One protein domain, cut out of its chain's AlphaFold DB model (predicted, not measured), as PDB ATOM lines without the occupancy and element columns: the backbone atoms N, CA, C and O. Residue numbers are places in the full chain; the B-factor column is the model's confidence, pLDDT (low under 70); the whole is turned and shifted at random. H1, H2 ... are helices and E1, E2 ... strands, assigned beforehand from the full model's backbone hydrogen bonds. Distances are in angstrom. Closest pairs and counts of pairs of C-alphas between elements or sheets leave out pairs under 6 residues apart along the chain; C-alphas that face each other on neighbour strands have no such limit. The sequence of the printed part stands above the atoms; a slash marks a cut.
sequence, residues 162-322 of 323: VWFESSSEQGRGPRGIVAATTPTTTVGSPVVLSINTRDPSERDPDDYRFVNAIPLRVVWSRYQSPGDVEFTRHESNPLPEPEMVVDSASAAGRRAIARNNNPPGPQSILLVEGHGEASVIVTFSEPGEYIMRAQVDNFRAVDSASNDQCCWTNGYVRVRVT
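AT A GLANCE: This is residues 162 to 322 of the 323 residues of an uncharacterized protein of Gemmatimonadetes bacterium (UniProt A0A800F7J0). Two strongly twisted sheets make a sandwich, partly face to face: a curled sheet of five strands, E1 E8 E7 E3 E5, covers a smaller sheet of three, E2 E6 E4. Helix H1 lies out beyond one end, on neither sheet, after the long loop of residues 234 to 250. The printed part has 161 residues, in the order E1 E2 E3 E4 H1 E5 E6 E7 E8, mostly strand, with under half of the residues in named elements. The larger sheet is mixed, the smaller antiparallel; the whole is compact, with a radius of gyration of the C-alphas of 17.1 A and spans of 51 by 37 by 28 A.

HOW THE PARTS SIT: Start at residues 162 to 163, which pair antiparallel with residues 196 to 197 of E2, residues 191 to 198. E1, residues 184 to 186, is parallel to E8, residues 312 to 322; N 185 and O 320 are 3.0 A apart. E2 is antiparallel to E6, residues 275 to 284, with N 193 and O 280 at 2.9 A. E3, residues 216 to 224, is antiparallel to E7, residues 288 to 297, with N 219 and O 295 at 2.8 A, and to E5, residues 268 to 271, with N 218 and O 269 at 2.8 A. E4, residues 229 to 233, is antiparallel to E6, with N 232 and O 281 at 2.8 A. In H1, residues 251 to 261, every O i to N i+4 pair is within hydrogen-bond range. E7 and E8 form a hairpin, with N 292 and O 317 at 2.9 A. Between the sheets, the closest C-alphas of E3 and E6 are Val 218 and Ala 278, 6.7 A.

IN THESE COORDINATES: Find C-alpha 184, where E1 begins, at (14.549, -14.150, -56.074). E2 runs 23.5 A, E3 24.0 A, H1 15.4 A from C-alpha 251 at (9.543, -11.798, -10.757), E6 28.3 A and E7 29.2 A. E8 runs 32.2 A to C-alpha 322 at (16.418, -21.327, -57.537).

THE WHOLE: The C-alphas farthest apart, of Asp 206 and Thr 322, are 54.2 A apart. The printed part has no cut; the links E2 to E3, E4 to H1 and E7 to E8 are long. No printed residue is under 70 in pLDDT; H1 has a mean of 76.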
ATOM      1  N   VAL A 162       1.317  -2.183 -40.599       98.69
ATOM      2  CA  VAL A 162       2.513  -2.712 -41.267       98.69
ATOM      3  C   VAL A 162       2.451  -2.485 -42.770       98.69
ATOM      4  O   VAL A 162       1.365  -2.488 -43.342       98.69
ATOM      5  N   TRP A 163       3.593  -2.308 -43.423       98.56
ATOM      6  CA  TRP A 163       3.677  -2.175 -44.879       98.56
ATOM      7  C   TRP A 163       5.043  -2.632 -45.398       98.56
ATOM      8  O   TRP A 163       6.008  -2.741 -44.639       98.56
ATOM      9  N   PHE A 164       5.119  -2.904 -46.699       98.12
ATOM     10  CA  PHE A 164       6.354  -3.293 -47.377       98.12
ATOM     11  C   PHE A 164       6.880  -2.135 -48.222       98.12
ATOM     12  O   PHE A 164       7.747  -1.397 -47.762       98.12
ATOM     13  N   GLU A 165       6.326  -1.936 -49.419       94.31
ATOM     14  CA  GLU A 165       6.828  -0.955 -50.382       94.31
ATOM     15  C   GLU A 165       6.364   0.481 -50.101       94.31
ATOM     16  O   GLU A 165       7.177   1.404 -50.105       94.31
ATOM     17  N   SER A 166       5.066   0.688 -49.856       93.81
ATOM     18  CA  SER A 166       4.481   2.025 -49.696       93.81
ATOM     19  C   SER A 166       3.707   2.155 -48.393       93.81
ATOM     20  O   SER A 166       2.860   1.325 -48.079       93.81
ATOM     21  N   SER A 167       3.914   3.259 -47.673       92.69
ATOM     22  CA  SER A 167       3.131   3.587 -46.476       92.69
ATOM     23  C   SER A 167       1.673   3.948 -46.780       92.69
ATOM     24  O   SER A 167       0.890   4.091 -45.846       92.69
ATOM     25  N   SER A 168       1.288   4.089 -48.054       93.12
ATOM     26  CA  SER A 168      -0.114   4.250 -48.462       93.12
ATOM     27  C   SER A 168      -0.904   2.939 -48.445       93.12
ATOM     28  O   SER A 168      -2.129   2.978 -48.392       93.12
ATOM     29  N   GLU A 169      -0.226   1.789 -48.505       94.88
ATOM     30  CA  GLU A 169      -0.839   0.459 -48.507       94.88
ATOM     31  C   GLU A 169      -0.448  -0.266 -47.222       94.88
ATOM     32  O   GLU A 169       0.640  -0.826 -47.101       94.88
ATOM     33  N   GLN A 170      -1.332  -0.214 -46.226       96.81
ATOM     34  CA  GLN A 170      -1.052  -0.731 -44.891       96.81
ATOM     35  C   GLN A 170      -1.912  -1.954 -44.579       96.81
ATOM     36  O   GLN A 170      -3.115  -1.979 -44.826       96.81
ATOM     37  N   GLY A 171      -1.280  -2.963 -43.992       96.12
ATOM     38  CA  GLY A 171      -1.924  -4.122 -43.396       96.12
ATOM     39  C   GLY A 171      -2.251  -3.901 -41.926       96.12
ATOM     40  O   GLY A 171      -1.565  -3.162 -41.215       96.12
ATOM     41  N   ARG A 172      -3.282  -4.606 -41.460       95.12
ATOM     42  CA  ARG A 172      -3.723  -4.608 -40.063       95.12
ATOM     43  C   ARG A 172      -4.322  -5.961 -39.679       95.12
ATOM     44  O   ARG A 172      -5.001  -6.600 -40.484       95.12
ATOM     45  N   GLY A 173      -4.095  -6.377 -38.434       95.06
ATOM     46  CA  GLY A 173      -4.708  -7.565 -37.845       95.06
ATOM     47  C   GLY A 173      -4.264  -8.886 -38.489       95.06
ATOM     48  O   GLY A 173      -3.262  -8.930 -39.214       95.06
ATOM     49  N   PRO A 174      -5.023  -9.972 -38.259       94.50
ATOM     50  CA  PRO A 174      -4.719 -11.295 -38.803       94.50
ATOM     51  C   PRO A 174      -4.614 -11.349 -40.333       94.50
ATOM     52  O   PRO A 174      -3.814 -12.129 -40.850       94.50
ATOM     53  N   ARG A 175      -5.380 -10.513 -41.051       94.38
ATOM     54  CA  ARG A 175      -5.300 -10.403 -42.515       94.38
ATOM     55  C   ARG A 175      -3.962  -9.851 -42.968       94.38
ATOM     56  O   ARG A 175      -3.360 -10.391 -43.893       94.38
ATOM     57  N   GLY A 176      -3.495  -8.798 -42.304       95.75
ATOM     58  CA  GLY A 176      -2.190  -8.240 -42.595       95.75
ATOM     59  C   GLY A 176      -2.068  -7.693 -44.015       95.75
ATOM     60  O   GLY A 176      -3.018  -7.132 -44.560       95.75
ATOM     61  N   ILE A 177      -0.882  -7.857 -44.597       97.81
ATOM     62  CA  ILE A 177      -0.550  -7.463 -45.973       97.81
ATOM     63  C   ILE A 177       0.426  -8.463 -46.599       97.81
ATOM     64  O   ILE A 177       1.201  -9.114 -45.896       97.81
ATOM     65  N   VAL A 178       0.399  -8.583 -47.923       97.88
ATOM     66  CA  VAL A 178       1.362  -9.375 -48.697       97.88
ATOM     67  C   VAL A 178       2.235  -8.416 -49.497       97.88
ATOM     68  O   VAL A 178       1.697  -7.523 -50.145       97.88
ATOM     69  N   ALA A 179       3.555  -8.593 -49.456       98.00
ATOM     70  CA  ALA A 179       4.487  -7.805 -50.258       98.00
ATOM     71  C   ALA A 179       4.168  -7.948 -51.752       98.00
ATOM     72  O   ALA A 179       3.916  -9.059 -52.236       98.00
ATOM     73  N   ALA A 180       4.197  -6.833 -52.483       96.50
ATOM     74  CA  ALA A 180       4.006  -6.849 -53.930       96.50
ATOM     75  C   ALA A 180       5.230  -7.454 -54.633       96.50
ATOM     76  O   ALA A 180       5.111  -8.172 -55.630       96.50
ATOM     77  N   THR A 181       6.417  -7.197 -54.086       96.25
ATOM     78  CA  THR A 181       7.683  -7.698 -54.615       96.25
ATOM     79  C   THR A 181       7.936  -9.130 -54.154       96.25
ATOM     80  O   THR A 181       7.789  -9.462 -52.980       96.25
ATOM     81  N   THR A 182       8.372  -9.985 -55.082       98.00
ATOM     82  CA  THR A 182       8.837 -11.351 -54.791       98.00
ATOM     83  C   THR A 182      10.349 -11.422 -55.007       98.00
ATOM     84  O   THR A 182      10.788 -11.526 -56.158       98.00
ATOM     85  N   PRO A 183      11.174 -11.344 -53.944       97.50
ATOM     86  CA  PRO A 183      12.613 -11.530 -54.062       97.50
ATOM     87  C   PRO A 183      12.950 -12.888 -54.681       97.50
ATOM     88  O   PRO A 183      12.283 -13.890 -54.417       97.50
ATOM     89  N   THR A 184      14.000 -12.917 -55.500       98.00
ATOM     90  CA  THR A 184      14.549 -14.150 -56.074       98.00
ATOM     91  C   THR A 184      15.986 -14.331 -55.599       98.00
ATOM     92  O   THR A 184      16.767 -13.385 -55.652       98.00
ATOM     93  N   THR A 185      16.330 -15.530 -55.134       98.00
ATOM     94  CA  THR A 185      17.685 -15.896 -54.689       98.00
ATOM     95  C   THR A 185      18.015 -17.336 -55.090       98.00
ATOM     96  O   THR A 185      17.150 -18.061 -55.582       98.00
ATOM     97  N   THR A 186      19.257 -17.760 -54.885       98.31
ATOM     98  CA  THR A 186      19.711 -19.148 -55.045       98.31
ATOM     99  C   THR A 186      19.834 -19.840 -53.688       98.31
ATOM    100  O   THR A 186      20.020 -19.177 -52.663       98.31
ATOM    101  N   VAL A 187      19.759 -21.172 -53.659       98.25
ATOM    102  CA  VAL A 187      19.996 -21.966 -52.440       98.25
ATOM    103  C   VAL A 187      21.311 -21.546 -51.771       98.25
ATOM    104  O   VAL A 187      22.326 -21.323 -52.431       98.25
ATOM    105  N   GLY A 188      21.287 -21.387 -50.446       97.44
ATOM    106  CA  GLY A 188      22.448 -20.966 -49.658       97.44
ATOM    107  C   GLY A 188      22.831 -19.485 -49.778       97.44
ATOM    108  O   GLY A 188      23.692 -19.030 -49.028       97.44
ATOM    109  N   SER A 189      22.207 -18.712 -50.674       98.06
ATOM    110  CA  SER A 189      22.485 -17.278 -50.816       98.06
ATOM    111  C   SER A 189      21.554 -16.433 -49.939       98.06
ATOM    112  O   SER A 189      20.332 -16.612 -50.004       98.06
ATOM    113  N   PRO A 190      22.101 -15.509 -49.127       97.56
ATOM    114  CA  PRO A 190      21.309 -14.719 -48.195       97.56
ATOM    115  C   PRO A 190      20.444 -13.685 -48.927       97.56
ATOM    116  O   PRO A 190      20.892 -13.038 -49.872       97.56
ATOM    117  N   VAL A 191      19.223 -13.478 -48.437       98.00
ATOM    118  CA  VAL A 191      18.336 -12.378 -48.835       98.00
ATOM    119  C   VAL A 191      17.928 -11.574 -47.605       98.00
ATOM    120  O   VAL A 191      17.731 -12.135 -46.529       98.00
ATOM    121  N   VAL A 192      17.788 -10.259 -47.751       98.12
ATOM    122  CA  VAL A 192      17.241  -9.404 -46.692       98.12
ATOM    123  C   VAL A 192      15.733  -9.305 -46.875       98.12
ATOM    124  O   VAL A 192      15.262  -8.955 -47.956       98.12
ATOM    125  N   LEU A 193      14.981  -9.603 -45.817       98.38
ATOM    126  CA  LEU A 193      13.547  -9.340 -45.742       98.38
ATOM    127  C   LEU A 193      13.307  -8.219 -44.736       98.38
ATOM    128  O   LEU A 193      13.845  -8.262 -43.631       98.38
ATOM    129  N   SER A 194      12.473  -7.257 -45.113       98.06
ATOM    130  CA  SER A 194      12.123  -6.099 -44.293       98.06
ATOM    131  C   SER A 194      10.614  -5.944 -44.193       98.06
ATOM    132  O   SER A 194       9.886  -6.296 -45.117       98.06
ATOM    133  N   ILE A 195      10.152  -5.376 -43.083       98.56
ATOM    134  CA  ILE A 195       8.781  -4.893 -42.926       98.56
ATOM    135  C   ILE A 195       8.798  -3.583 -42.148       98.56
ATOM    136  O   ILE A 195       9.474  -3.467 -41.124       98.56
ATOM    137  N   ASN A 196       8.052  -2.597 -42.628       98.50
ATOM    138  CA  ASN A 196       7.855  -1.343 -41.924       98.50
ATOM    139  C   ASN A 196       6.646  -1.443 -41.000       98.50
ATOM    140  O   ASN A 196       5.657  -2.100 -41.328       98.50
ATOM    141  N   THR A 197       6.727  -0.800 -39.839       98.38
ATOM    142  CA  THR A 197       5.720  -0.936 -38.786       98.38
ATOM    143  C   THR A 197       5.503   0.362 -38.012       98.38
ATOM    144  O   THR A 197       6.404   1.200 -37.906       98.38
ATOM    145  N   ARG A 198       4.307   0.521 -37.435       97.94
ATOM    146  CA  ARG A 198       3.973   1.595 -36.490       97.94
ATOM    147  C   ARG A 198       2.827   1.185 -35.567       97.94
ATOM    148  O   ARG A 198       1.850   0.602 -36.028       97.94
ATOM    149  N   ASP A 199       2.909   1.545 -34.289       97.12
ATOM    150  CA  ASP A 199       1.779   1.503 -33.360       97.12
ATOM    151  C   ASP A 199       0.877   2.731 -33.605       97.12
ATOM    152  O   ASP A 199       1.335   3.864 -33.419       97.12
ATOM    153  N   PRO A 200      -0.379   2.563 -34.066       95.75
ATOM    154  CA  PRO A 200      -1.296   3.685 -34.266       95.75
ATOM    155  C   PRO A 200      -2.033   4.092 -32.983       95.75
ATOM    156  O   PRO A 200      -2.844   5.010 -33.023       95.75
ATOM    157  N   SER A 201      -1.817   3.382 -31.874       94.50
ATOM    158  CA  SER A 201      -2.543   3.593 -30.624       94.50
ATOM    159  C   SER A 201      -2.295   4.992 -30.053       94.50
ATOM    160  O   SER A 201      -1.157   5.352 -29.752       94.50
ATOM    161  N   GLU A 202      -3.368   5.745 -29.831       90.31
ATOM    162  CA  GLU A 202      -3.344   6.989 -29.060       90.31
ATOM    163  C   GLU A 202      -3.636   6.662 -27.593       90.31
ATOM    164  O   GLU A 202      -4.632   6.008 -27.275       90.31
ATOM    165  N   ARG A 203      -2.734   7.069 -26.694       89.81
ATOM    166  CA  ARG A 203      -2.808   6.770 -25.259       89.81
ATOM    167  C   ARG A 203      -2.724   8.053 -24.442       89.81
ATOM    168  O   ARG A 203      -2.239   9.066 -24.936       89.81
ATOM    169  N   ASP A 204      -3.207   7.985 -23.206       88.50
ATOM    170  CA  ASP A 204      -3.200   9.115 -22.278       88.50
ATOM    171  C   ASP A 204      -1.752   9.544 -21.956       88.50
ATOM    172  O   ASP A 204      -1.009   8.743 -21.379       88.50
ATOM    173  N   PRO A 205      -1.329  10.768 -22.329       84.56
ATOM    174  CA  PRO A 205       0.028  11.243 -22.074       84.56
ATOM    175  C   PRO A 205       0.301  11.531 -20.590       84.56
ATOM    176  O   PRO A 205       1.466  11.566 -20.195       84.56
ATOM    177  N   ASP A 206      -0.738  11.725 -19.769       88.62
ATOM    178  CA  ASP A 206      -0.600  11.975 -18.330       88.62
ATOM    179  C   ASP A 206      -0.412  10.666 -17.534       88.62
ATOM    180  O   ASP A 206      -0.021  10.684 -16.360       88.62
ATOM    181  N   ASP A 207      -0.646   9.509 -18.161       89.12
ATOM    182  CA  ASP A 207      -0.399   8.209 -17.553       89.12
ATOM    183  C   ASP A 207       1.092   7.852 -17.609       89.12
ATOM    184  O   ASP A 207       1.693   7.669 -18.672       89.12
ATOM    185  N   TYR A 208       1.692   7.655 -16.432       88.31
ATOM    186  CA  TYR A 208       3.108   7.313 -16.298       88.31
ATOM    187  C   TYR A 208       3.520   6.043 -17.071       88.31
ATOM    188  O   TYR A 208       4.704   5.858 -17.363       88.31
ATOM    189  N   ARG A 209       2.573   5.153 -17.399       86.00
ATOM    190  CA  ARG A 209       2.811   3.927 -18.178       86.00
ATOM    191  C   ARG A 209       3.061   4.200 -19.662       86.00
ATOM    192  O   ARG A 209       3.631   3.333 -20.322       86.00
ATOM    193  N   PHE A 210       2.654   5.363 -20.174       88.69
ATOM    194  CA  PHE A 210       2.720   5.730 -21.595       88.69
ATOM    195  C   PHE A 210       3.636   6.929 -21.872       88.69
ATOM    196  O   PHE A 210       3.652   7.445 -22.986       88.69
ATOM    197  N   VAL A 211       4.449   7.331 -20.887       85.19
ATOM    198  CA  VAL A 211       5.481   8.378 -21.040       85.19
ATOM    199  C   VAL A 211       6.453   8.048 -22.171       85.19
ATOM    200  O   VAL A 211       6.896   8.938 -22.892       85.19
ATOM    201  N   ASN A 212       6.776   6.763 -22.330       87.44
ATOM    202  CA  ASN A 212       7.579   6.257 -23.435       87.44
ATOM    203  C   ASN A 212       6.691   5.496 -24.421       87.44
ATOM    204  O   ASN A 212       5.680   4.902 -24.032       87.44
ATOM    205  N   ALA A 213       7.123   5.443 -25.681       89.12
ATOM    206  CA  ALA A 213       6.486   4.606 -26.686       89.12
ATOM    207  C   ALA A 213       6.435   3.137 -26.234       89.12
ATOM    208  O   ALA A 213       7.356   2.627 -25.586       89.12
ATOM    209  N   ILE A 214       5.354   2.441 -26.596       92.31
ATOM    210  CA  ILE A 214       5.256   0.997 -26.388       92.31
ATOM    211  C   ILE A 214       6.067   0.304 -27.488       92.31
ATOM    212  O   ILE A 214       5.738   0.468 -28.665       92.31
ATOM    213  N   PRO A 215       7.085  -0.509 -27.146       94.06
ATOM    214  CA  PRO A 215       7.880  -1.170 -28.164       94.06
ATOM    215  C   PRO A 215       7.062  -2.182 -28.965       94.06
ATOM    216  O   PRO A 215       6.313  -2.977 -28.384       94.06
ATOM    217  N   LEU A 216       7.291  -2.222 -30.276       96.69
ATOM    218  CA  LEU A 216       6.776  -3.281 -31.138       96.69
ATOM    219  C   LEU A 216       7.752  -4.447 -31.183       96.69
ATOM    220  O   LEU A 216       8.963  -4.261 -31.305       96.69
ATOM    221  N   ARG A 217       7.230  -5.668 -31.127       96.56
ATOM    222  CA  ARG A 217       7.996  -6.878 -31.409       96.56
ATOM    223  C   ARG A 217       7.643  -7.379 -32.799       96.56
ATOM    224  O   ARG A 217       6.472  -7.568 -33.101       96.56
ATOM    225  N   VAL A 218       8.660  -7.650 -33.609       97.88
ATOM    226  CA  VAL A 218       8.520  -8.308 -34.911       97.88
ATOM    227  C   VAL A 218       9.147  -9.689 -34.828       97.88
ATOM    228  O   VAL A 218      10.311  -9.820 -34.452       97.88
ATOM    229  N   VAL A 219       8.382 -10.723 -35.166       97.25
ATOM    230  CA  VAL A 219       8.856 -12.108 -35.222       97.25
ATOM    231  C   VAL A 219       8.709 -12.631 -36.640       97.25
ATOM    232  O   VAL A 219       7.594 -12.851 -37.119       97.25
ATOM    233  N   TRP A 220       9.842 -12.858 -37.297       98.06
ATOM    234  CA  TRP A 220       9.900 -13.555 -38.572       98.06
ATOM    235  C   TRP A 220       9.819 -15.063 -38.361       98.06
ATOM    236  O   TRP A 220      10.390 -15.627 -37.428       98.06
ATOM    237  N   SER A 221       9.077 -15.729 -39.233       96.75
ATOM    238  CA  SER A 221       8.863 -17.167 -39.168       96.75
ATOM    239  C   SER A 221       8.661 -17.747 -40.559       96.75
ATOM    240  O   SER A 221       8.150 -17.088 -41.469       96.75
ATOM    241  N   ARG A 222       9.065 -19.007 -40.714       95.38
ATOM    242  CA  ARG A 222       8.704 -19.821 -41.870       95.38
ATOM    243  C   ARG A 222       7.199 -20.074 -41.838       95.38
ATOM    244  O   ARG A 222       6.689 -20.519 -40.811       95.38
ATOM    245  N   TYR A 223       6.507 -19.791 -42.939       97.56
ATOM    246  CA  TYR A 223       5.049 -19.891 -43.003       97.56
ATOM    247  C   TYR A 223       4.589 -20.957 -44.001       97.56
ATOM    248  O   TYR A 223       3.972 -21.947 -43.596       97.56
ATOM    249  N   GLN A 224       4.978 -20.809 -45.271       97.69
ATOM    250  CA  GLN A 224       4.924 -21.879 -46.268       97.69
ATOM    251  C   GLN A 224       6.322 -22.135 -46.809       97.69
ATOM    252  O   GLN A 224       7.045 -21.191 -47.117       97.69
ATOM    253  N   SER A 225       6.733 -23.396 -46.879       94.56
ATOM    254  CA  SER A 225       8.099 -23.718 -47.276       94.56
ATOM    255  C   SER A 225       8.268 -25.165 -47.738       94.56
ATOM    256  O   SER A 225       7.726 -26.053 -47.073       94.56
ATOM    257  N   PRO A 226       9.068 -25.414 -48.793       93.62
ATOM    258  CA  PRO A 226       9.513 -26.750 -49.184       93.62
ATOM    259  C   PRO A 226      10.700 -27.267 -48.352       93.62
ATOM    260  O   PRO A 226      10.950 -28.467 -48.359       93.62
ATOM    261  N   GLY A 227      11.420 -26.396 -47.631       92.56
ATOM    262  CA  GLY A 227      12.636 -26.765 -46.893       92.56
ATOM    263  C   GLY A 227      12.886 -25.954 -45.620       92.56
ATOM    264  O   GLY A 227      12.030 -25.202 -45.138       92.56
ATOM    265  N   ASP A 228      14.075 -26.100 -45.053       93.81
ATOM    266  CA  ASP A 228      14.528 -25.334 -43.892       93.81
ATOM    267  C   ASP A 228      15.013 -23.933 -44.261       93.81
ATOM    268  O   ASP A 228      15.444 -23.666 -45.389       93.81
ATOM    269  N   VAL A 229      14.893 -23.037 -43.282       96.50
ATOM    270  CA  VAL A 229      15.232 -21.622 -43.385       96.50
ATOM    271  C   VAL A 229      16.091 -21.242 -42.190       96.50
ATOM    272  O   VAL A 229      15.713 -21.507 -41.047       96.50
ATOM    273  N   GLU A 230      17.217 -20.596 -42.457       97.62
ATOM    274  CA  GLU A 230      18.093 -20.036 -41.436       97.62
ATOM    275  C   GLU A 230      17.910 -18.520 -41.374       97.62
ATOM    276  O   GLU A 230      17.850 -17.845 -42.403       97.62
ATOM    277  N   PHE A 231      17.816 -17.986 -40.155       97.12
ATOM    278  CA  PHE A 231      17.722 -16.553 -39.904       97.12
ATOM    279  C   PHE A 231      19.031 -16.043 -39.315       97.12
ATOM    280  O   PHE A 231      19.533 -16.600 -38.342       97.12
ATOM    281  N   THR A 232      19.508 -14.917 -39.830       96.50
ATOM    282  CA  THR A 232      20.676 -14.195 -39.325       96.50
ATOM    283  C   THR A 232      20.284 -12.752 -39.024       96.50
ATOM    284  O   THR A 232      19.422 -12.169 -39.687       96.50
ATOM    285  N   ARG A 233      20.887 -12.161 -37.984       94.50
ATOM    286  CA  ARG A 233      20.607 -10.765 -37.620       94.50
ATOM    287  C   ARG A 233      21.049  -9.836 -38.739       94.50
ATOM    288  O   ARG A 233      22.176  -9.938 -39.216       94.50
ATOM    289  N   HIS A 234      20.172  -8.910 -39.103       96.12
ATOM    290  CA  HIS A 234      20.558  -7.747 -39.883       96.12
ATOM    291  C   HIS A 234      21.293  -6.742 -38.983       96.12
ATOM    292  O   HIS A 234      21.024  -6.670 -37.782       96.12
ATOM    293  N   GLU A 235      22.195  -5.948 -39.555       92.50
ATOM    294  CA  GLU A 235      22.982  -4.938 -38.829       92.50
ATOM    295  C   GLU A 235      22.119  -3.878 -38.123       92.50
ATOM    296  O   GLU A 235      22.517  -3.345 -37.091       92.50
ATOM    297  N   SER A 236      20.902  -3.636 -38.621       89.62
ATOM    298  CA  SER A 236      19.923  -2.738 -37.992       89.62
ATOM    299  C   SER A 236      19.246  -3.310 -36.737       89.62
ATOM    300  O   SER A 236      18.556  -2.570 -36.040       89.62
ATOM    301  N   ASN A 237      19.436  -4.596 -36.416       85.06
ATOM    302  CA  ASN A 237      18.886  -5.248 -35.222       85.06
ATOM    303  C   ASN A 237      19.999  -5.900 -34.376       85.06
ATOM    304  O   ASN A 237      20.098  -7.138 -34.324       85.06
ATOM    305  N   PRO A 238      20.855  -5.093 -33.720       78.44
ATOM    306  CA  PRO A 238      21.882  -5.616 -32.827       78.44
ATOM    307  C   PRO A 238      21.256  -6.391 -31.658       78.44
ATOM    308  O   PRO A 238      20.089  -6.207 -31.305       78.44
ATOM    309  N   LEU A 239      22.036  -7.292 -31.052       78.94
ATOM    310  CA  LEU A 239      21.613  -7.954 -29.818       78.94
ATOM    311  C   LEU A 239      21.309  -6.889 -28.751       78.94
ATOM    312  O   LEU A 239      22.115  -5.973 -28.592       78.94
ATOM    313  N   PRO A 240      20.186  -7.002 -28.015       72.38
ATOM    314  CA  PRO A 240      19.918  -6.102 -26.906       72.38
ATOM    315  C   PRO A 240      21.074  -6.145 -25.908       72.38
ATOM    316  O   PRO A 240      21.526  -7.232 -25.536       72.38
ATOM    317  N   GLU A 241      21.521  -4.972 -25.465       72.06
ATOM    318  CA  GLU A 241      22.481  -4.871 -24.369       72.06
ATOM    319  C   GLU A 241      21.916  -5.585 -23.129       72.06
ATOM    320  O   GLU A 241      20.719  -5.446 -22.839       72.06
ATOM    321  N   PRO A 242      22.732  -6.361 -22.391       72.31
ATOM    322  CA  PRO A 242      22.267  -7.073 -21.211       72.31
ATOM    323  C   PRO A 242      21.613  -6.109 -20.215       72.31
ATOM    324  O   PRO A 242      22.244  -5.163 -19.741       72.31
ATOM    325  N   GLU A 243      20.348  -6.360 -19.863       70.81
ATOM    326  CA  GLU A 243      19.663  -5.548 -18.856       70.81
ATOM    327  C   GLU A 243      20.400  -5.691 -17.513       70.81
ATOM    328  O   GLU A 243      20.612  -6.811 -17.032       70.81
ATOM    329  N   MET A 244      20.777  -4.568 -16.889       73.44
ATOM    330  CA  MET A 244      21.355  -4.566 -15.544       73.44
ATOM    331  C   MET A 244      20.280  -4.999 -14.539       73.44
ATOM    332  O   MET A 244      19.272  -4.316 -14.344       73.44
ATOM    333  N   VAL A 245      20.474  -6.150 -13.895       76.56
ATOM    334  CA  VAL A 245      19.470  -6.725 -12.991       76.56
ATOM    335  C   VAL A 245      19.678  -6.187 -11.578       76.56
ATOM    336  O   VAL A 245      20.537  -6.667 -10.844       76.56
ATOM    337  N   VAL A 246      18.872  -5.196 -11.193       74.44
ATOM    338  CA  VAL A 246      18.954  -4.539  -9.871       74.44
ATOM    339  C   VAL A 246      18.223  -5.291  -8.750       74.44
ATOM    340  O   VAL A 246      18.516  -5.078  -7.580       74.44
ATOM    341  N   ASP A 247      17.304  -6.201  -9.093       82.31
ATOM    342  CA  ASP A 247      16.571  -7.041  -8.134       82.31
ATOM    343  C   ASP A 247      16.304  -8.434  -8.720       82.31
ATOM    344  O   ASP A 247      15.230  -8.716  -9.263       82.31
ATOM    345  N   SER A 248      17.296  -9.317  -8.606       82.38
ATOM    346  CA  SER A 248      17.250 -10.699  -9.104       82.38
ATOM    347  C   SER A 248      16.213 -11.581  -8.398       82.38
ATOM    348  O   SER A 248      15.821 -12.619  -8.939       82.38
ATOM    349  N   ALA A 249      15.737 -11.173  -7.217       86.50
ATOM    350  CA  ALA A 249      14.742 -11.899  -6.438       86.50
ATOM    351  C   ALA A 249      13.297 -11.553  -6.842       86.50
ATOM    352  O   ALA A 249      12.378 -12.322  -6.542       86.50
ATOM    353  N   SER A 250      13.062 -10.451  -7.557       86.69
ATOM    354  CA  SER A 250      11.737 -10.131  -8.100       86.69
ATOM    355  C   SER A 250      11.340 -11.029  -9.280       86.69
ATOM    356  O   SER A 250      12.169 -11.608  -9.985       86.69
ATOM    357  N   ALA A 251      10.034 -11.128  -9.550       76.19
ATOM    358  CA  ALA A 251       9.543 -11.798 -10.757       76.19
ATOM    359  C   ALA A 251      10.043 -11.111 -12.042       76.19
ATOM    360  O   ALA A 251      10.339 -11.793 -13.024       76.19
ATOM    361  N   ALA A 252      10.169  -9.781 -12.022       73.62
ATOM    362  CA  ALA A 252      10.714  -9.002 -13.126       73.62
ATOM    363  C   ALA A 252      12.208  -9.290 -13.340       73.62
ATOM    364  O   ALA A 252      12.609  -9.581 -14.465       73.62
ATOM    365  N   GLY A 253      13.009  -9.314 -12.272       76.62
ATOM    366  CA  GLY A 253      14.436  -9.629 -12.339       76.62
ATOM    367  C   GLY A 253      14.714 -11.067 -12.751       76.62
ATOM    368  O   GLY A 253      15.559 -11.293 -13.609       76.62
ATOM    369  N   ARG A 254      13.940 -12.046 -12.264       80.12
ATOM    370  CA  ARG A 254      14.018 -13.430 -12.769       80.12
ATOM    371  C   ARG A 254      13.716 -13.522 -14.266       80.12
ATOM    372  O   ARG A 254      14.399 -14.252 -14.977       80.12
ATOM    373  N   ARG A 255      12.713 -12.779 -14.758       75.94
ATOM    374  CA  ARG A 255      12.406 -12.707 -16.197       75.94
ATOM    375  C   ARG A 255      13.543 -12.051 -16.984       75.94
ATOM    376  O   ARG A 255      13.864 -12.544 -18.057       75.94
ATOM    377  N   ALA A 256      14.152 -10.988 -16.461       72.44
ATOM    378  CA  ALA A 256      15.306 -10.337 -17.083       72.44
ATOM    379  C   ALA A 256      16.517 -11.283 -17.162       72.44
ATOM    380  O   ALA A 256      17.074 -11.464 -18.237       72.44
ATOM    381  N   ILE A 257      16.845 -11.990 -16.075       76.19
ATOM    382  CA  ILE A 257      17.913 -13.007 -16.056       76.19
ATOM    383  C   ILE A 257      17.640 -14.108 -17.084       76.19
ATOM    384  O   ILE A 257      18.528 -14.472 -17.848       76.19
ATOM    385  N   ALA A 258      16.409 -14.625 -17.138       74.88
ATOM    386  CA  ALA A 258      16.039 -15.651 -18.107       74.88
ATOM    387  C   ALA A 258      16.189 -15.164 -19.560       74.88
ATOM    388  O   ALA A 258      16.669 -15.921 -20.399       74.88
ATOM    389  N   ARG A 259      15.829 -13.905 -19.850       73.31
ATOM    390  CA  ARG A 259      16.044 -13.287 -21.169       73.31
ATOM    391  C   ARG A 259      17.525 -13.097 -21.486       73.31
ATOM    392  O   ARG A 259      17.919 -13.376 -22.608       73.31
ATOM    393  N   ASN A 260      18.338 -12.664 -20.523       76.38
ATOM    394  CA  ASN A 260      19.778 -12.495 -20.730       76.38
ATOM    395  C   ASN A 260      20.470 -13.847 -20.986       76.38
ATOM    396  O   ASN A 260      21.366 -13.930 -21.818       76.38
ATOM    397  N   ASN A 261      20.031 -14.914 -20.309       76.56
ATOM    398  CA  ASN A 261      20.567 -16.264 -20.505       76.56
ATOM    399  C   ASN A 261      20.099 -16.917 -21.811       76.56
ATOM    400  O   ASN A 261      20.788 -17.781 -22.344       76.56
ATOM    401  N   ASN A 262      18.916 -16.544 -22.301       74.38
ATOM    402  CA  ASN A 262      18.356 -17.053 -23.544       74.38
ATOM    403  C   ASN A 262      17.780 -15.884 -24.359       74.38
ATOM    404  O   ASN A 262      16.561 -15.655 -24.329       74.38
ATOM    405  N   PRO A 263      18.649 -15.098 -25.023       76.12
ATOM    406  CA  PRO A 263      18.208 -13.948 -25.788       76.12
ATOM    407  C   PRO A 263      17.285 -14.392 -26.929       76.12
ATOM    408  O   PRO A 263      17.390 -15.520 -27.417       76.12
ATOM    409  N   PRO A 264      16.380 -13.510 -27.387       84.88
ATOM    410  CA  PRO A 264      15.547 -13.802 -28.545       84.88
ATOM    411  C   PRO A 264      16.417 -14.203 -29.740       84.88
ATOM    412  O   PRO A 264      17.522 -13.687 -29.897       84.88
ATOM    413  N   GLY A 265      15.913 -15.077 -30.607       91.00
ATOM    414  CA  GLY A 265      16.616 -15.432 -31.840       91.00
ATOM    415  C   GLY A 265      16.767 -14.248 -32.815       91.00
ATOM    416  O   GLY A 265      16.133 -13.205 -32.627       91.00
ATOM    417  N   PRO A 266      17.595 -14.394 -33.866       94.38
ATOM    418  CA  PRO A 266      17.815 -13.375 -34.902       94.38
ATOM    419  C   PRO A 266      16.529 -12.884 -35.582       94.38
ATOM    420  O   PRO A 266      16.421 -11.715 -35.937       94.38
ATOM    421  N   GLN A 267      15.541 -13.767 -35.704       94.75
ATOM    422  CA  GLN A 267      14.224 -13.510 -36.276       94.75
ATOM    423  C   GLN A 267      13.307 -12.646 -35.396       94.75
ATOM    424  O   GLN A 267      12.232 -12.260 -35.843       94.75
ATOM    425  N   SER A 268      13.692 -12.379 -34.143       94.94
ATOM    426  CA  SER A 268      12.940 -11.537 -33.211       94.94
ATOM    427  C   SER A 268      13.613 -10.171 -33.086       94.94
ATOM    428  O   SER A 268      14.735 -10.054 -32.587       94.94
ATOM    429  N   ILE A 269      12.895  -9.134 -33.499       95.38
ATOM    430  CA  ILE A 269      13.335  -7.736 -33.522       95.38
ATOM    431  C   ILE A 269      12.444  -6.939 -32.565       95.38
ATOM    432  O   ILE A 269      11.238  -7.187 -32.487       95.38
ATOM    433  N   LEU A 270      13.028  -6.004 -31.814       93.75
ATOM    434  CA  LEU A 270      12.297  -5.105 -30.921       93.75
ATOM    435  C   LEU A 270      12.499  -3.658 -31.376       93.75
ATOM    436  O   LEU A 270      13.615  -3.153 -31.344       93.75
ATOM    437  N   LEU A 271      11.416  -2.992 -31.760       94.69
ATOM    438  CA  LEU A 271      11.404  -1.592 -32.175       94.69
ATOM    439  C   LEU A 271      10.961  -0.735 -30.989       94.69
ATOM    440  O   LEU A 271       9.771  -0.646 -30.686       94.69
ATOM    441  N   VAL A 272      11.935  -0.160 -30.281       92.44
ATOM    442  CA  VAL A 272      11.732   0.517 -28.985       92.44
ATOM    443  C   VAL A 272      10.824   1.741 -29.105       92.44
ATOM    444  O   VAL A 272       9.973   1.953 -28.250       92.44
ATOM    445  N   GLU A 273      10.933   2.472 -30.212       93.12
ATOM    446  CA  GLU A 273      10.161   3.690 -30.488       93.12
ATOM    447  C   GLU A 273       8.705   3.420 -30.917       93.12
ATOM    448  O   GLU A 273       7.980   4.334 -31.309       93.12
ATOM    449  N   GLY A 274       8.261   2.158 -30.913       94.69
ATOM    450  CA  GLY A 274       6.908   1.782 -31.337       94.69
ATOM    451  C   GLY A 274       6.654   1.941 -32.843       94.69
ATOM    452  O   GLY A 274       5.514   1.859 -33.295       94.69
ATOM    453  N   HIS A 275       7.700   2.178 -33.632       96.75
ATOM    454  CA  HIS A 275       7.666   2.255 -35.089       96.75
ATOM    455  C   HIS A 275       9.052   1.970 -35.675       96.75
ATOM    456  O   HIS A 275      10.051   1.963 -34.955       96.75
ATOM    457  N   GLY A 276       9.107   1.746 -36.986       96.69
ATOM    458  CA  GLY A 276      10.348   1.569 -37.735       96.69
ATOM    459  C   GLY A 276      10.333   0.342 -38.638       96.69
ATOM    460  O   GLY A 276       9.326  -0.361 -38.762       96.69
ATOM    461  N   GLU A 277      11.475   0.107 -39.271       97.56
ATOM    462  CA  GLU A 277      11.715  -1.029 -40.152       97.56
ATOM    463  C   GLU A 277      12.385  -2.174 -39.385       97.56
ATOM    464  O   GLU A 277      13.364  -1.979 -38.662       97.56
ATOM    465  N   ALA A 278      11.859  -3.383 -39.551       97.38
ATOM    466  CA  ALA A 278      12.403  -4.601 -38.974       97.38
ATOM    467  C   ALA A 278      12.941  -5.511 -40.085       97.38
ATOM    468  O   ALA A 278      12.165  -6.153 -40.798       97.38
ATOM    469  N   SER A 279      14.268  -5.595 -40.186       97.75
ATOM    470  CA  SER A 279      14.969  -6.386 -41.203       97.75
ATOM    471  C   SER A 279      15.601  -7.652 -40.626       97.75
ATOM    472  O   SER A 279      16.131  -7.655 -39.513       97.75
ATOM    473  N   VAL A 280      15.592  -8.732 -41.407       97.50
ATOM    474  CA  VAL A 280      16.272  -9.995 -41.097       97.50
ATOM    475  C   VAL A 280      16.961 -10.538 -42.346       97.50
ATOM    476  O   VAL A 280      16.468 -10.364 -43.459       97.50
ATOM    477  N   ILE A 281      18.101 -11.200 -42.166       98.00
ATOM    478  CA  ILE A 281      18.782 -11.926 -43.240       98.00
ATOM    479  C   ILE A 281      18.289 -13.372 -43.215       98.00
ATOM    480  O   ILE A 281      18.211 -13.982 -42.149       98.00
ATOM    481  N   VAL A 282      17.957 -13.917 -44.379       98.25
ATOM    482  CA  VAL A 282      17.367 -15.247 -44.523       98.25
ATOM    483  C   VAL A 282      18.129 -16.058 -45.562       98.25
ATOM    484  O   VAL A 282      18.392 -15.564 -46.656       98.25
ATOM    485  N   THR A 283      18.431 -17.312 -45.235       98.31
ATOM    486  CA  THR A 283      19.049 -18.281 -46.148       98.31
ATOM    487  C   THR A 283      18.169 -19.522 -46.270       98.31
ATOM    488  O   THR A 283      17.584 -19.980 -45.287       98.31
ATOM    489  N   PHE A 284      18.077 -20.078 -47.477       98.31
ATOM    490  CA  PHE A 284      17.195 -21.200 -47.806       98.31
ATOM    491  C   PHE A 284      17.993 -22.450 -48.166       98.31
ATOM    492  O   PHE A 284      19.012 -22.361 -48.854       98.31
ATOM    493  N   SER A 285      17.510 -23.604 -47.708       97.69
ATOM    494  CA  SER A 285      18.164 -24.908 -47.910       97.69
ATOM    495  C   SER A 285      17.771 -25.624 -49.204       97.69
ATOM    496  O   SER A 285      18.553 -26.428 -49.697       97.69
ATOM    497  N   GLU A 286      16.601 -25.327 -49.771       97.69
ATOM    498  CA  GLU A 286      16.038 -26.043 -50.920       97.69
ATOM    499  C   GLU A 286      15.505 -25.055 -51.972       97.69
ATOM    500  O   GLU A 286      15.130 -23.927 -51.639       97.69
ATOM    501  N   PRO A 287      15.463 -25.430 -53.262       98.06
ATOM    502  CA  PRO A 287      14.803 -24.622 -54.275       98.06
ATOM    503  C   PRO A 287      13.275 -24.721 -54.139       98.06
ATOM    504  O   PRO A 287      12.727 -25.766 -53.791       98.06
ATOM    505  N   GLY A 288      12.571 -23.648 -54.496       97.38
ATOM    506  CA  GLY A 288      11.112 -23.610 -54.536       97.38
ATOM    507  C   GLY A 288      10.527 -22.255 -54.159       97.38
ATOM    508  O   GLY A 288      11.229 -21.247 -54.084       97.38
ATOM    509  N   GLU A 289       9.216 -22.239 -53.947       97.50
ATOM    510  CA  GLU A 289       8.469 -21.051 -53.537       97.50
ATOM    511  C   GLU A 289       8.257 -21.079 -52.021       97.50
ATOM    512  O   GLU A 289       7.774 -22.065 -51.460       97.50
ATOM    513  N   TYR A 290       8.617 -19.984 -51.365       98.06
ATOM    514  CA  TYR A 290       8.504 -19.799 -49.926       98.06
ATOM    515  C   TYR A 290       7.534 -18.660 -49.630       98.06
ATOM    516  O   TYR A 290       7.471 -17.671 -50.360       98.06
ATOM    517  N   ILE A 291       6.832 -18.755 -48.503       98.44
ATOM    518  CA  ILE A 291       6.166 -17.622 -47.867       98.44
ATOM    519  C   ILE A 291       6.752 -17.467 -46.468       98.44
ATOM    520  O   ILE A 291       6.700 -18.387 -45.645       98.44
ATOM    521  N   MET A 292       7.288 -16.284 -46.196       98.44
ATOM    522  CA  MET A 292       7.776 -15.874 -44.884       98.44
ATOM    523  C   MET A 292       6.732 -14.986 -44.221       98.44
ATOM    524  O   MET A 292       6.148 -14.131 -44.886       98.44
ATOM    525  N   ARG A 293       6.496 -15.174 -42.919       98.44
ATOM    526  CA  ARG A 293       5.559 -14.349 -42.146       98.44
ATOM    527  C   ARG A 293       6.300 -13.527 -41.105       98.44
ATOM    528  O   ARG A 293       6.990 -14.097 -40.259       98.44
ATOM    529  N   ALA A 294       6.075 -12.220 -41.117       98.44
ATOM    530  CA  ALA A 294       6.350 -11.329 -40.001       98.44
ATOM    531  C   ALA A 294       5.076 -11.176 -39.159       98.44
ATOM    532  O   ALA A 294       4.033 -10.786 -39.677       98.44
ATOM    533  N   GLN A 295       5.141 -11.490 -37.867       98.00
ATOM    534  CA  GLN A 295       4.112 -11.101 -36.902       98.00
ATOM    535  C   GLN A 295       4.610  -9.885 -36.130       98.00
ATOM    536  O   GLN A 295       5.669  -9.954 -35.510       98.00
ATOM    537  N   VAL A 296       3.847  -8.799 -36.165       98.38
ATOM    538  CA  VAL A 296       4.153  -7.544 -35.476       98.38
ATOM    539  C   VAL A 296       3.159  -7.361 -34.346       98.38
ATOM    540  O   VAL A 296       1.968  -7.268 -34.614       98.38
ATOM    541  N   ASP A 297       3.619  -7.309 -33.102       97.50
ATOM    542  CA  ASP A 297       2.762  -7.162 -31.925       97.50
ATOM    543  C   ASP A 297       3.217  -6.025 -31.006       97.50
ATOM    544  O   ASP A 297       4.401  -5.697 -30.941       97.50
ATOM    545  N   ASN A 298       2.269  -5.433 -30.279       95.56
ATOM    546  CA  ASN A 298       2.544  -4.493 -29.189       95.56
ATOM    547  C   ASN A 298       2.245  -5.120 -27.813       95.56
ATOM    548  O   ASN A 298       1.841  -4.418 -26.888       95.56
ATOM    549  N   PHE A 299       2.475  -6.432 -27.632       94.44
ATOM    550  CA  PHE A 299       2.123  -7.170 -26.400       94.44
ATOM    551  C   PHE A 299       2.900  -6.740 -25.139       94.44
ATOM    552  O   PHE A 299       2.803  -7.365 -24.082       94.44
ATOM    553  N   ARG A 300       3.733  -5.701 -25.240       90.94
ATOM    554  CA  ARG A 300       4.313  -5.017 -24.082       90.94
ATOM    555  C   ARG A 300       3.357  -3.997 -23.462       90.94
ATOM    556  O   ARG A 300       3.595  -3.601 -22.323       90.94
ATOM    557  N   ALA A 301       2.300  -3.589 -24.167       90.50
ATOM    558  CA  ALA A 301       1.208  -2.838 -23.566       90.50
ATOM    559  C   ALA A 301       0.453  -3.707 -22.548       90.50
ATOM    560  O   ALA A 301       0.342  -4.923 -22.685       90.50
ATOM    561  N   VAL A 302      -0.071  -3.066 -21.505       88.38
ATOM    562  CA  VAL A 302      -0.721  -3.739 -20.367       88.38
ATOM    563  C   VAL A 302      -2.067  -4.385 -20.708       88.38
ATOM    564  O   VAL A 302      -2.525  -5.256 -19.976       88.38
ATOM    565  N   ASP A 303      -2.701  -3.940 -21.788       89.81
ATOM    566  CA  ASP A 303      -4.012  -4.365 -22.285       89.81
ATOM    567  C   ASP A 303      -3.910  -5.102 -23.631       89.81
ATOM    568  O   ASP A 303      -4.887  -5.174 -24.375       89.81
ATOM    569  N   SER A 304      -2.713  -5.594 -23.960       91.88
ATOM    570  CA  SER A 304      -2.424  -6.286 -25.210       91.88
ATOM    571  C   SER A 304      -1.672  -7.578 -24.929       91.88
ATOM    572  O   SER A 304      -0.543  -7.583 -24.437       91.88
ATOM    573  N   ALA A 305      -2.286  -8.701 -25.270       88.88
ATOM    574  CA  ALA A 305      -1.660 -10.005 -25.228       88.88
ATOM    575  C   ALA A 305      -2.244 -10.904 -26.310       88.88
ATOM    576  O   ALA A 305      -3.371 -10.733 -26.752       88.88
ATOM    577  N   SER A 306      -1.523 -11.971 -26.656       84.06
ATOM    578  CA  SER A 306      -1.991 -12.929 -27.667       84.06
ATOM    579  C   SER A 306      -3.412 -13.468 -27.437       84.06
ATOM    580  O   SER A 306      -4.030 -13.920 -28.387       84.06
ATOM    581  N   ASN A 307      -3.937 -13.468 -26.207       83.38
ATOM    582  CA  ASN A 307      -5.275 -13.984 -25.903       83.38
ATOM    583  C   ASN A 307      -6.407 -12.986 -26.202       83.38
ATOM    584  O   ASN A 307      -7.556 -13.414 -26.253       83.38
ATOM    585  N   ASP A 308      -6.104 -11.705 -26.405       82.81
ATOM    586  CA  ASP A 308      -7.106 -10.633 -26.443       82.81
ATOM    587  C   ASP A 308      -7.698 -10.412 -27.845       82.81
ATOM    588  O   ASP A 308      -8.398  -9.429 -28.074       82.81
ATOM    589  N   GLN A 309      -7.382 -11.298 -28.805       81.81
ATOM    590  CA  GLN A 309      -7.704 -11.153 -30.240       81.81
ATOM    591  C   GLN A 309      -7.308  -9.776 -30.815       81.81
ATOM    592  O   GLN A 309      -7.886  -9.266 -31.773       81.81
ATOM    593  N   CYS A 310      -6.293  -9.201 -30.171       83.06
ATOM    594  CA  CYS A 310      -5.567  -7.975 -30.435       83.06
ATOM    595  C   CYS A 310      -4.227  -8.118 -29.679       83.06
ATOM    596  O   CYS A 310      -4.100  -8.954 -28.794       83.06
ATOM    597  N   CYS A 311      -3.164  -7.386 -29.968       91.50
ATOM    598  CA  CYS A 311      -2.999  -6.453 -31.059       91.50
ATOM    599  C   CYS A 311      -1.745  -6.837 -31.845       91.50
ATOM    600  O   CYS A 311      -0.655  -6.305 -31.623       91.50
ATOM    601  N   TRP A 312      -1.910  -7.799 -32.754       96.12
ATOM    602  CA  TRP A 312      -0.863  -8.205 -33.685       96.12
ATOM    603  C   TRP A 312      -1.322  -8.101 -35.133       96.12
ATOM    604  O   TRP A 312      -2.491  -8.299 -35.451       96.12
ATOM    605  N   THR A 313      -0.373  -7.866 -36.023       97.81
ATOM    606  CA  THR A 313      -0.609  -7.785 -37.459       97.81
ATOM    607  C   THR A 313       0.358  -8.698 -38.191       97.81
ATOM    608  O   THR A 313       1.531  -8.789 -37.824       97.81
ATOM    609  N   ASN A 314      -0.130  -9.390 -39.218       98.00
ATOM    610  CA  ASN A 314       0.717 -10.217 -40.072       98.00
ATOM    611  C   ASN A 314       1.256  -9.425 -41.275       98.00
ATOM    612  O   ASN A 314       0.612  -8.518 -41.794       98.00
ATOM    613  N   GLY A 315       2.426  -9.815 -41.760       98.44
ATOM    614  CA  GLY A 315       2.949  -9.453 -43.072       98.44
ATOM    615  C   GLY A 315       3.519 -10.694 -43.743       98.44
ATOM    616  O   GLY A 315       4.161 -11.505 -43.073       98.44
ATOM    617  N   TYR A 316       3.288 -10.860 -45.042       98.56
ATOM    618  CA  TYR A 316       3.731 -12.028 -45.802       98.56
ATOM    619  C   TYR A 316       4.637 -11.617 -46.958       98.56
ATOM    620  O   TYR A 316       4.285 -10.735 -47.736       98.56
ATOM    621  N   VAL A 317       5.772 -12.295 -47.112       98.50
ATOM    622  CA  VAL A 317       6.690 -12.099 -48.242       98.50
ATOM    623  C   VAL A 317       6.840 -13.412 -48.988       98.50
ATOM    624  O   VAL A 317       7.224 -14.419 -48.389       98.50
ATOM    625  N   ARG A 318       6.538 -13.405 -50.289       98.44
ATOM    626  CA  ARG A 318       6.835 -14.533 -51.178       98.44
ATOM    627  C   ARG A 318       8.293 -14.457 -51.603       98.44
ATOM    628  O   ARG A 318       8.748 -13.382 -51.972       98.44
ATOM    629  N   VAL A 319       9.010 -15.574 -51.572       98.50
ATOM    630  CA  VAL A 319      10.408 -15.651 -52.012       98.50
ATOM    631  C   VAL A 319      10.569 -16.825 -52.964       98.50
ATOM    632  O   VAL A 319      10.183 -17.947 -52.639       98.50
ATOM    633  N   ARG A 320      11.176 -16.565 -54.123       98.44
ATOM    634  CA  ARG A 320      11.526 -17.591 -55.104       98.44
ATOM    635  C   ARG A 320      12.980 -18.002 -54.928       98.44
ATOM    636  O   ARG A 320      13.879 -17.172 -55.052       98.44
ATOM    637  N   VAL A 321      13.218 -19.287 -54.694       98.44
ATOM    638  CA  VAL A 321      14.563 -19.845 -54.535       98.44
ATOM    639  C   VAL A 321      14.869 -20.774 -55.702       98.44
ATOM    640  O   VAL A 321      14.167 -21.760 -55.928       98.44
ATOM    641  N   THR A 322      15.915 -20.468 -56.459       97.62
ATOM    642  CA  THR A 322      16.418 -21.327 -57.537       97.62
ATOM    643  C   THR A 322      17.603 -22.159 -57.061       97.62
ATOM    644  O   THR A 322      18.169 -21.903 -56.000       97.62
TER     645      THR A 322